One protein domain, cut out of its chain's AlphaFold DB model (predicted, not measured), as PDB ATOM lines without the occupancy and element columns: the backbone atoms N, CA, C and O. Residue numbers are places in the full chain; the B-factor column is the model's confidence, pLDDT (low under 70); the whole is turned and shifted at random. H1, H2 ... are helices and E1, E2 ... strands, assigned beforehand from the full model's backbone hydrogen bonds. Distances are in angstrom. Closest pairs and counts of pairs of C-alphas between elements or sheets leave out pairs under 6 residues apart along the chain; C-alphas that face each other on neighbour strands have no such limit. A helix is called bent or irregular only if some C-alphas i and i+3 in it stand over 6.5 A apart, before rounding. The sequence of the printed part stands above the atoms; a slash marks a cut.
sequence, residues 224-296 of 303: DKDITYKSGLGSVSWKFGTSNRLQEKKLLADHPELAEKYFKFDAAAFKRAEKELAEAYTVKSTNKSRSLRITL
ATOM      1  N   ASP A 224     158.495 169.213 125.912       89.62
ATOM      2  CA  ASP A 224     159.218 170.300 125.243       89.62
ATOM      3  C   ASP A 224     160.170 171.079 126.155       89.62
ATOM      4  O   ASP A 224     160.724 172.103 125.742       89.62
ATOM      5  N   LYS A 225     160.368 170.632 127.398       88.06
ATOM      6  CA  LYS A 225     161.238 171.314 128.355       88.06
ATOM      7  C   LYS A 225     162.641 170.738 128.306       88.06
ATOM      8  O   LYS A 225     162.834 169.523 128.260       88.06
ATOM      9  N   ASP A 226     163.626 171.623 128.379       91.00
ATOM     10  CA  ASP A 226     164.998 171.205 128.618       91.00
ATOM     11  C   ASP A 226     165.107 170.724 130.067       91.00
ATOM     12  O   ASP A 226     164.814 171.467 131.006       91.00
ATOM     13  N   ILE A 227     165.510 169.468 130.248       92.38
ATOM     14  CA  ILE A 227     165.645 168.857 131.569       92.38
ATOM     15  C   ILE A 227     167.063 168.349 131.797       92.38
ATOM     16  O   ILE A 227     167.747 167.849 130.899       92.38
ATOM     17  N   THR A 228     167.501 168.465 133.044       92.62
ATOM     18  CA  THR A 228     168.666 167.770 133.583       92.62
ATOM     19  C   THR A 228     168.274 167.248 134.955       92.62
ATOM     20  O   THR A 228     167.867 168.021 135.816       92.62
ATOM     21  N   TYR A 229     168.388 165.941 135.150       93.62
ATOM     22  CA  TYR A 229     168.064 165.262 136.398       93.62
ATOM     23  C   TYR A 229     169.246 164.399 136.833       93.62
ATOM     24  O   TYR A 229     169.894 163.767 135.997       93.62
ATOM     25  N   LYS A 230     169.537 164.383 138.135       94.81
ATOM     26  CA  LYS A 230     170.596 163.573 138.744       94.81
ATOM     27  C   LYS A 230     170.076 162.938 140.027       94.81
ATOM     28  O   LYS A 230     169.433 163.613 140.823       94.81
ATOM     29  N   SER A 231     170.401 161.670 140.239       91.56
ATOM     30  CA  SER A 231     170.129 160.931 141.470       91.56
ATOM     31  C   SER A 231     171.211 159.871 141.701       91.56
ATOM     32  O   SER A 231     172.123 159.720 140.885       91.56
ATOM     33  N   GLY A 232     171.096 159.096 142.783       88.88
ATOM     34  CA  GLY A 232     171.959 157.928 143.015       88.88
ATOM     35  C   GLY A 232     171.854 156.849 141.926       88.88
ATOM     36  O   GLY A 232     172.770 156.053 141.768       88.88
ATOM     37  N   LEU A 233     170.784 156.858 141.121       87.44
ATOM     38  CA  LEU A 233     170.590 155.930 139.999       87.44
ATOM     39  C   LEU A 233     171.252 156.410 138.694       87.44
ATOM     40  O   LEU A 233     171.227 155.692 137.695       87.44
ATOM     41  N   GLY A 234     171.834 157.615 138.677       92.94
ATOM     42  CA  GLY A 234     172.506 158.190 137.513       92.94
ATOM     43  C   GLY A 234     171.961 159.557 137.110       92.94
ATOM     44  O   GLY A 234     171.435 160.316 137.925       92.94
ATOM     45  N   SER A 235     172.116 159.906 135.833       94.12
ATOM     46  CA  SER A 235     171.660 161.191 135.298       94.12
ATOM     47  C   SER A 235     170.972 161.074 133.946       94.12
ATOM     48  O   SER A 235     171.345 160.242 133.118       94.12
ATOM     49  N   VAL A 236     170.001 161.959 133.723       94.81
ATOM     50  CA  VAL A 236     169.273 162.117 132.461       94.81
ATOM     51  C   VAL A 236     169.356 163.573 132.020       94.81
ATOM     52  O   VAL A 236     169.153 164.490 132.814       94.81
ATOM     53  N   SER A 237     169.644 163.792 130.742       93.62
ATOM     54  CA  SER A 237     169.617 165.099 130.090       93.62
ATOM     55  C   SER A 237     168.796 164.996 128.812       93.62
ATOM     56  O   SER A 237     169.091 164.161 127.962       93.62
ATOM     57  N   TRP A 238     167.824 165.885 128.646       94.31
ATOM     58  CA  TRP A 238     167.057 166.060 127.413       94.31
ATOM     59  C   TRP A 238     167.085 167.540 127.069       94.31
ATOM     60  O   TRP A 238     166.467 168.355 127.745       94.31
ATOM     61  N   LYS A 239     167.915 167.894 126.091       91.75
ATOM     62  CA  LYS A 239     168.176 169.282 125.697       91.75
ATOM     63  C   LYS A 239     168.687 169.337 124.271       91.75
ATOM     64  O   LYS A 239     169.114 168.317 123.722       91.75
ATOM     65  N   PHE A 240     168.697 170.525 123.683       87.88
ATOM     66  CA  PHE A 240     169.387 170.722 122.416       87.88
ATOM     67  C   PHE A 240     170.895 170.543 122.607       87.88
ATOM     68  O   PHE A 240     171.517 171.142 123.485       87.88
ATOM     69  N   GLY A 241     171.488 169.667 121.796       78.12
ATOM     70  CA  GLY A 241     172.939 169.515 121.761       78.12
ATOM     71  C   GLY A 241     173.599 170.728 121.111       78.12
ATOM     72  O   GLY A 241     173.009 171.374 120.250       78.12
ATOM     73  N   THR A 242     174.842 171.013 121.481       78.94
ATOM     74  CA  THR A 242     175.711 171.935 120.741       78.94
ATOM     75  C   THR A 242     176.684 171.120 119.896       78.94
ATOM     76  O   THR A 242     177.341 170.208 120.399       78.94
ATOM     77  N   SER A 243     176.764 171.433 118.607       78.88
ATOM     78  CA  SER A 243     177.737 170.872 117.678       78.88
ATOM     79  C   SER A 243     178.904 171.835 117.519       78.88
ATOM     80  O   SER A 243     178.710 173.017 117.242       78.88
ATOM     81  N   ASN A 244     180.119 171.314 117.680       83.94
ATOM     82  CA  ASN A 244     181.365 172.024 117.411       83.94
ATOM     83  C   ASN A 244     181.995 171.392 116.169       83.94
ATOM     84  O   ASN A 244     182.765 170.428 116.265       83.94
ATOM     85  N   ARG A 245     181.620 171.898 114.991       84.94
ATOM     86  CA  ARG A 245     182.028 171.325 113.706       84.94
ATOM     87  C   ARG A 245     183.189 172.111 113.111       84.94
ATOM     88  O   ARG A 245     183.019 173.267 112.722       84.94
ATOM     89  N   LEU A 246     184.333 171.446 112.974       88.12
ATOM     90  CA  LEU A 246     185.472 171.964 112.223       88.12
ATOM     91  C   LEU A 246     185.078 172.107 110.745       88.12
ATOM     92  O   LEU A 246     184.586 171.155 110.138       88.12
ATOM     93  N   GLN A 247     185.249 173.298 110.174       88.81
ATOM     94  CA  GLN A 247     184.988 173.569 108.761       88.81
ATOM     95  C   GLN A 247     186.163 173.093 107.905       88.81
ATOM     96  O   GLN A 247     186.849 173.903 107.295       88.81
ATOM     97  N   GLU A 248     186.380 171.780 107.849       87.50
ATOM     98  CA  GLU A 248     187.510 171.149 107.149       87.50
ATOM     99  C   GLU A 248     187.683 171.653 105.712       87.50
ATOM    100  O   GLU A 248     188.772 172.057 105.329       87.50
ATOM    101  N   LYS A 249     186.591 171.743 104.941       86.25
ATOM    102  CA  LYS A 249     186.643 172.258 103.564       86.25
ATOM    103  C   LYS A 249     187.153 173.697 103.476       86.25
ATOM    104  O   LYS A 249     187.868 174.020 102.540       86.25
ATOM    105  N   LYS A 250     186.756 174.555 104.419       87.62
ATOM    106  CA  LYS A 250     187.187 175.957 104.450       87.62
ATOM    107  C   LYS A 250     188.637 176.056 104.925       87.62
ATOM    108  O   LYS A 250     189.429 176.741 104.303       87.62
ATOM    109  N   LEU A 251     188.980 175.307 105.970       89.12
ATOM    110  CA  LEU A 251     190.336 175.218 106.498       89.12
ATOM    111  C   LEU A 251     191.336 174.778 105.421       89.12
ATOM    112  O   LEU A 251     192.358 175.424 105.260       89.12
ATOM    113  N   LEU A 252     191.033 173.720 104.664       87.06
ATOM    114  CA  LEU A 252     191.913 173.222 103.601       87.06
ATOM    115  C   LEU A 252     191.957 174.134 102.366       87.06
ATOM    116  O   LEU A 252     192.920 174.077 101.612       87.06
ATOM    117  N   ALA A 253     190.933 174.963 102.148       87.38
ATOM    118  CA  ALA A 253     190.953 175.978 101.096       87.38
ATOM    119  C   ALA A 253     191.838 177.177 101.479       87.38
ATOM    120  O   ALA A 253     192.579 177.675 100.637       87.38
ATOM    121  N   ASP A 254     191.773 177.605 102.742       88.94
ATOM    122  CA  ASP A 254     192.548 178.731 103.269       88.94
ATOM    123  C   ASP A 254     194.006 178.323 103.608       88.94
ATOM    124  O   ASP A 254     194.895 179.172 103.616       88.94
ATOM    125  N   HIS A 255     194.257 177.024 103.840       86.00
ATOM    126  CA  HIS A 255     195.554 176.430 104.207       86.00
ATOM    127  C   HIS A 255     195.821 175.099 103.460       86.00
ATOM    128  O   HIS A 255     195.737 174.013 104.055       86.00
ATOM    129  N   PRO A 256     196.111 175.139 102.146       83.00
ATOM    130  CA  PRO A 256     196.288 173.938 101.325       83.00
ATOM    131  C   PRO A 256     197.474 173.058 101.755       83.00
ATOM    132  O   PRO A 256     197.430 171.842 101.572       83.00
ATOM    133  N   GLU A 257     198.501 173.625 102.394       83.75
ATOM    134  CA  GLU A 257     199.668 172.911 102.930       83.75
ATOM    135  C   GLU A 257     199.306 171.871 104.005       83.75
ATOM    136  O   GLU A 257     200.018 170.886 104.219       83.75
ATOM    137  N   LEU A 258     198.163 172.054 104.675       82.06
ATOM    138  CA  LEU A 258     197.689 171.131 105.702       82.06
ATOM    139  C   LEU A 258     197.173 169.815 105.109       82.06
ATOM    140  O   LEU A 258     197.167 168.806 105.815       82.06
ATOM    141  N   ALA A 259     196.776 169.797 103.832       76.81
ATOM    142  CA  ALA A 259     196.310 168.586 103.159       76.81
ATOM    143  C   ALA A 259     197.429 167.539 103.016       76.81
ATOM    144  O   ALA A 259     197.170 166.341 103.120       76.81
ATOM    145  N   GLU A 260     198.672 167.988 102.820       76.19
ATOM    146  CA  GLU A 260     199.851 167.117 102.751       76.19
ATOM    147  C   GLU A 260     200.351 166.723 104.146       76.19
ATOM    148  O   GLU A 260     200.716 165.570 104.374       76.19
ATOM    149  N   LYS A 261     200.315 167.662 105.108       77.44
ATOM    150  CA  LYS A 261     200.753 167.439 106.499       77.44
ATOM    151  C   LYS A 261     199.858 166.446 107.252       77.44
ATOM    152  O   LYS A 261     200.348 165.696 108.095       77.44
ATOM    153  N   TYR A 262     198.557 166.428 106.957       73.19
ATOM    154  CA  TYR A 262     197.575 165.545 107.590       73.19
ATOM    155  C   TYR A 262     197.001 164.560 106.563       73.19
ATOM    156  O   TYR A 262     195.962 164.805 105.949       73.19
ATOM    157  N   PHE A 263     197.665 163.412 106.393       58.62
ATOM    158  CA  PHE A 263     197.202 162.331 105.516       58.62
ATOM    159  C   PHE A 263     195.769 161.899 105.874       58.62
ATOM    160  O   PHE A 263     195.499 161.554 107.024       58.62
ATOM    161  N   LYS A 264     194.847 161.918 104.896       69.69
ATOM    162  CA  LYS A 264     193.402 161.671 105.104       69.69
ATOM    163  C   LYS A 264     192.808 162.499 106.258       69.69
ATOM    164  O   LYS A 264     192.049 161.958 107.053       69.69
ATOM    165  N   PHE A 265     193.208 163.770 106.353       74.62
ATOM    166  CA  PHE A 265     192.773 164.776 107.327       74.62
ATOM    167  C   PHE A 265     192.153 164.204 108.617       74.62
ATOM    168  O   PHE A 265     190.939 164.203 108.829       74.62
ATOM    169  N   ASP A 266     193.004 163.701 109.512       81.00
ATOM    170  CA  ASP A 266     192.569 163.304 110.849       81.00
ATOM    171  C   ASP A 266     192.272 164.560 111.688       81.00
ATOM    172  O   ASP A 266     193.159 165.180 112.286       81.00
ATOM    173  N   ALA A 267     190.992 164.925 111.759       79.62
ATOM    174  CA  ALA A 267     190.524 166.084 112.509       79.62
ATOM    175  C   ALA A 267     190.847 166.020 114.017       79.62
ATOM    176  O   ALA A 267     190.933 167.066 114.666       79.62
ATOM    177  N   ALA A 268     191.011 164.827 114.605       81.75
ATOM    178  CA  ALA A 268     191.377 164.676 116.011       81.75
ATOM    179  C   ALA A 268     192.882 164.890 116.226       81.75
ATOM    180  O   ALA A 268     193.278 165.529 117.204       81.75
ATOM    181  N   ALA A 269     193.726 164.398 115.315       83.25
ATOM    182  CA  ALA A 269     195.154 164.716 115.304       83.25
ATOM    183  C   ALA A 269     195.390 166.222 115.095       83.25
ATOM    184  O   ALA A 269     196.108 166.835 115.884       83.25
ATOM    185  N   PHE A 270     194.699 166.833 114.127       86.69
ATOM    186  CA  PHE A 270     194.788 168.269 113.848       86.69
ATOM    187  C   PHE A 270     194.402 169.133 115.057       86.69
ATOM    188  O   PHE A 270     195.172 169.994 115.470       86.69
ATOM    189  N   LYS A 271     193.258 168.859 115.704       85.94
ATOM    190  CA  LYS A 271     192.809 169.602 116.901       85.94
ATOM    191  C   LYS A 271     193.789 169.545 118.076       85.94
ATOM    192  O   LYS A 271     193.772 170.441 118.915       85.94
ATOM    193  N   ARG A 272     194.593 168.481 118.173       87.56
ATOM    194  CA  ARG A 272     195.618 168.333 119.217       87.56
ATOM    195  C   ARG A 272     196.888 169.110 118.887       87.56
ATOM    196  O   ARG A 272     197.474 169.686 119.793       87.56
ATOM    197  N   ALA A 273     197.298 169.099 117.621       86.94
ATOM    198  CA  ALA A 273     198.538 169.719 117.168       86.94
ATOM    199  C   ALA A 273     198.402 171.234 116.929       86.94
ATOM    200  O   ALA A 273     199.308 171.980 117.273       86.94
ATOM    201  N   GLU A 274     197.268 171.688 116.390       88.62
ATOM    202  CA  GLU A 274     197.059 173.064 115.909       88.62
ATOM    203  C   GLU A 274     195.814 173.671 116.572       88.62
ATOM    204  O   GLU A 274     194.817 174.000 115.923       88.62
ATOM    205  N   LYS A 275     195.829 173.754 117.906       88.38
ATOM    206  CA  LYS A 275     194.643 174.067 118.718       88.38
ATOM    207  C   LYS A 275     193.994 175.412 118.364       88.38
ATOM    208  O   LYS A 275     192.781 175.463 118.178       88.38
ATOM    209  N   GLU A 276     194.785 176.475 118.244       88.62
ATOM    210  CA  GLU A 276     194.283 177.827 117.948       88.62
ATOM    211  C   GLU A 276     193.656 177.903 116.551       88.62
ATOM    212  O   GLU A 276     192.553 178.426 116.377       88.62
ATOM    213  N   LEU A 277     194.314 177.294 115.561       88.56
ATOM    214  CA  LEU A 277     193.803 177.232 114.197       88.56
ATOM    215  C   LEU A 277     192.531 176.376 114.123       88.56
ATOM    216  O   LEU A 277     191.547 176.753 113.492       88.56
ATOM    217  N   ALA A 278     192.490 175.250 114.834       86.31
ATOM    218  CA  ALA A 278     191.290 174.429 114.915       86.31
ATOM    219  C   ALA A 278     190.113 175.166 115.570       86.31
ATOM    220  O   ALA A 278     188.971 174.977 115.144       86.31
ATOM    221  N   GLU A 279     190.361 176.010 116.572       87.75
ATOM    222  CA  GLU A 279     189.336 176.843 117.200       87.75
ATOM    223  C   GLU A 279     188.800 177.910 116.234       87.75
ATOM    224  O   GLU A 279     187.581 178.043 116.111       87.75
ATOM    225  N   ALA A 280     189.674 178.582 115.474       88.75
ATOM    226  CA  ALA A 280     189.294 179.601 114.488       88.75
ATOM    227  C   ALA A 280     188.382 179.062 113.366       88.75
ATOM    228  O   ALA A 280     187.493 179.764 112.883       88.75
ATOM    229  N   TYR A 281     188.560 177.795 112.982       90.19
ATOM    230  CA  TYR A 281     187.763 177.134 111.941       90.19
ATOM    231  C   TYR A 281     186.641 176.243 112.493       90.19
ATOM    232  O   TYR A 281     185.945 175.568 111.726       90.19
ATOM    233  N   THR A 282     186.419 176.219 113.809       90.25
ATOM    234  CA  THR A 282     185.314 175.469 114.415       90.25
ATOM    235  C   THR A 282     184.079 176.348 114.558       90.25
ATOM    236  O   THR A 282     184.059 177.320 115.306       90.25
ATOM    237  N   VAL A 283     182.993 175.949 113.896       87.31
ATOM    238  CA  VAL A 283     181.696 176.618 114.033       87.31
ATOM    239  C   VAL A 283     180.889 175.931 115.125       87.31
ATOM    240  O   VAL A 283     180.694 174.710 115.096       87.31
ATOM    241  N   LYS A 284     180.400 176.734 116.074       85.25
ATOM    242  CA  LYS A 284     179.433 176.303 117.084       85.25
ATOM    243  C   LYS A 284     178.023 176.479 116.534       85.25
ATOM    244  O   LYS A 284     177.665 177.570 116.100       85.25
ATOM    245  N   SER A 285     177.216 175.429 116.570       82.00
ATOM    246  CA  SER A 285     175.793 175.510 116.249       82.00
ATOM    247  C   SER A 285     174.957 174.724 117.249       82.00
ATOM    248  O   SER A 285     175.409 173.739 117.831       82.00
ATOM    249  N   THR A 286     173.719 175.159 117.451       80.44
ATOM    250  CA  THR A 286     172.732 174.400 118.220       80.44
ATOM    251  C   THR A 286     172.092 173.364 117.301       80.44
ATOM    252  O   THR A 286     171.717 173.674 116.167       80.44
ATOM    253  N   ASN A 287     171.988 172.121 117.761       81.75
ATOM    254  CA  ASN A 287     171.333 171.057 117.012       81.75
ATOM    255  C   ASN A 287     169.849 171.379 116.820       81.75
ATOM    256  O   ASN A 287     169.219 171.991 117.676       81.75
ATOM    257  N   LYS A 288     169.277 170.918 115.702       82.19
ATOM    258  CA  LYS A 288     167.853 171.119 115.385       82.19
ATOM    259  C   LYS A 288     166.914 170.242 116.218       82.19
ATOM    260  O   LYS A 288     165.723 170.519 116.276       82.19
ATOM    261  N   SER A 289     167.439 169.192 116.842       84.31
ATOM    262  CA  SER A 289     166.690 168.267 117.688       84.31
ATOM    263  C   SER A 289     167.333 168.140 119.064       84.31
ATOM    264  O   SER A 289     168.552 168.284 119.235       84.31
ATOM    265  N   ARG A 290     166.488 167.858 120.057       89.38
ATOM    266  CA  ARG A 290     166.942 167.467 121.388       89.38
ATOM    267  C   ARG A 290     167.564 166.081 121.339       89.38
ATOM    268  O   ARG A 290     167.151 165.227 120.557       89.38
ATOM    269  N   SER A 291     168.551 165.859 122.195       90.19
ATOM    270  CA  SER A 291     169.142 164.543 122.399       90.19
ATOM    271  C   SER A 291     168.914 164.082 123.832       90.19
ATOM    272  O   SER A 291     169.090 164.842 124.787       90.19
ATOM    273  N   LEU A 292     168.510 162.817 123.972       92.31
ATOM    274  CA  LEU A 292     168.415 162.151 125.263       92.31
ATOM    275  C   LEU A 292     169.782 161.552 125.585       92.31
ATOM    276  O   LEU A 292     170.267 160.678 124.868       92.31
ATOM    277  N   ARG A 293     170.399 162.014 126.669       92.50
ATOM    278  CA  ARG A 293     171.628 161.440 127.212       92.50
ATOM    279  C   ARG A 293     171.336 160.862 128.588       92.50
ATOM    280  O   ARG A 293     170.840 161.569 129.461       92.50
ATOM    281  N   ILE A 294     171.681 159.593 128.763       93.25
ATOM    282  CA  ILE A 294     171.570 158.863 130.024       93.25
ATOM    283  C   ILE A 294     172.985 158.473 130.445       93.25
ATOM    284  O   ILE A 294     173.796 158.062 129.615       93.25
ATOM    285  N   THR A 295     173.301 158.628 131.724       93.62
ATOM    286  CA  THR A 295     174.567 158.173 132.302       93.62
ATOM    287  C   THR A 295     174.256 157.403 133.566       93.62
ATOM    288  O   THR A 295     173.685 157.967 134.497       93.62
ATOM    289  N   LEU A 296     174.609 156.123 133.571       92.25
ATOM    290  CA  LEU A 296     174.466 155.252 134.730       92.25
ATOM    291  C   LEU A 296     175.692 155.409 135.644       92.25
ATOM    292  O   LEU A 296     176.780 155.720 135.143       92.25
TER     293      LEU A 296
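Overview. This is residues 224 to 296 of the 303 residues of the protein "YqaJ domain-containing protein" of Corynebacterium diphtheriae (UniProt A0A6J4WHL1). Picture a long ribbon of two antiparallel strands, E2 and E3, bent sharply partway along; at one end E1 lies beside E2 as a third strand, and at the other end four short helices, H1 to H4, make a loose head. The 73 printed residues hold named elements in the order E1, E2, H1, H2, H3, H4, E3, and the sheet's order is E1, E2, E3, antiparallel throughout. The class is mixed, helices and strands. The whole is only just extended, close to loose, with a radius of gyration of the C-alphas of 17.2 A, and it spans 50 by 24 by 20 A.

Arrangement. Begin at E1, residues 227 to 231, an edge strand that forms a hairpin with E2, residues 234 to 246; look there for N 229 and O 236, 2.9 A apart and within hydrogen-bond range. E2 is the inner strand, and it bends by 76 degrees at residue 239. Its antiparallel neighbour on the other side is E3, residues 282 to 295, which bends by 93 degrees at residue 289; N 237 and O 293 are 2.8 A apart, and beyond the bends N 243 and O 285 are 2.8 A apart, both within hydrogen-bond range. The sheet is twisted. After E2 come H1, residues 248 to 254, and H2, residues 257 to 261, which are close but not clearly touching, their closest C-alphas, those of Leu 252 and Ala 259, 6.4 A apart. H3, residues 267 to 273, and H4, residues 275 to 280, are also close but not clearly touching, with the C-alphas of Lys 271 and Ala 278 closest at 5.4 A, at a steep tilt of 59 degrees, opposite ways. H4 only grazes the sheet, with its residues 276 to 280, while H1, H2 and H3 are not on it. In H1, H2, H3 and H4 every O i to N i+4 pair is within hydrogen-bond range.

Along the chain. Find C-alpha 227 at (165.645, 168.857, 131.569), where E1 begins its 13.5 A. E2 then runs 31.6 A from first to last C-alpha, ending at C-alpha 246 at (185.472, 171.964, 112.223). H1 measures 9.9 A, H2 6.6 A, H3 10.0 A and H4 8.8 A. E3 returns over 27.1 A to C-alpha 295 at (174.567, 158.173, 132.302).

Size, cuts and confidence. The two C-alphas farthest apart, those of Gly 232 and Glu 257, stand 51.0 A from each other. The printed part has no cut, and its links between elements are tight. The mean pLDDT of the printed part is 86.2; look for low confidence, under 70, at residues 263 to 264.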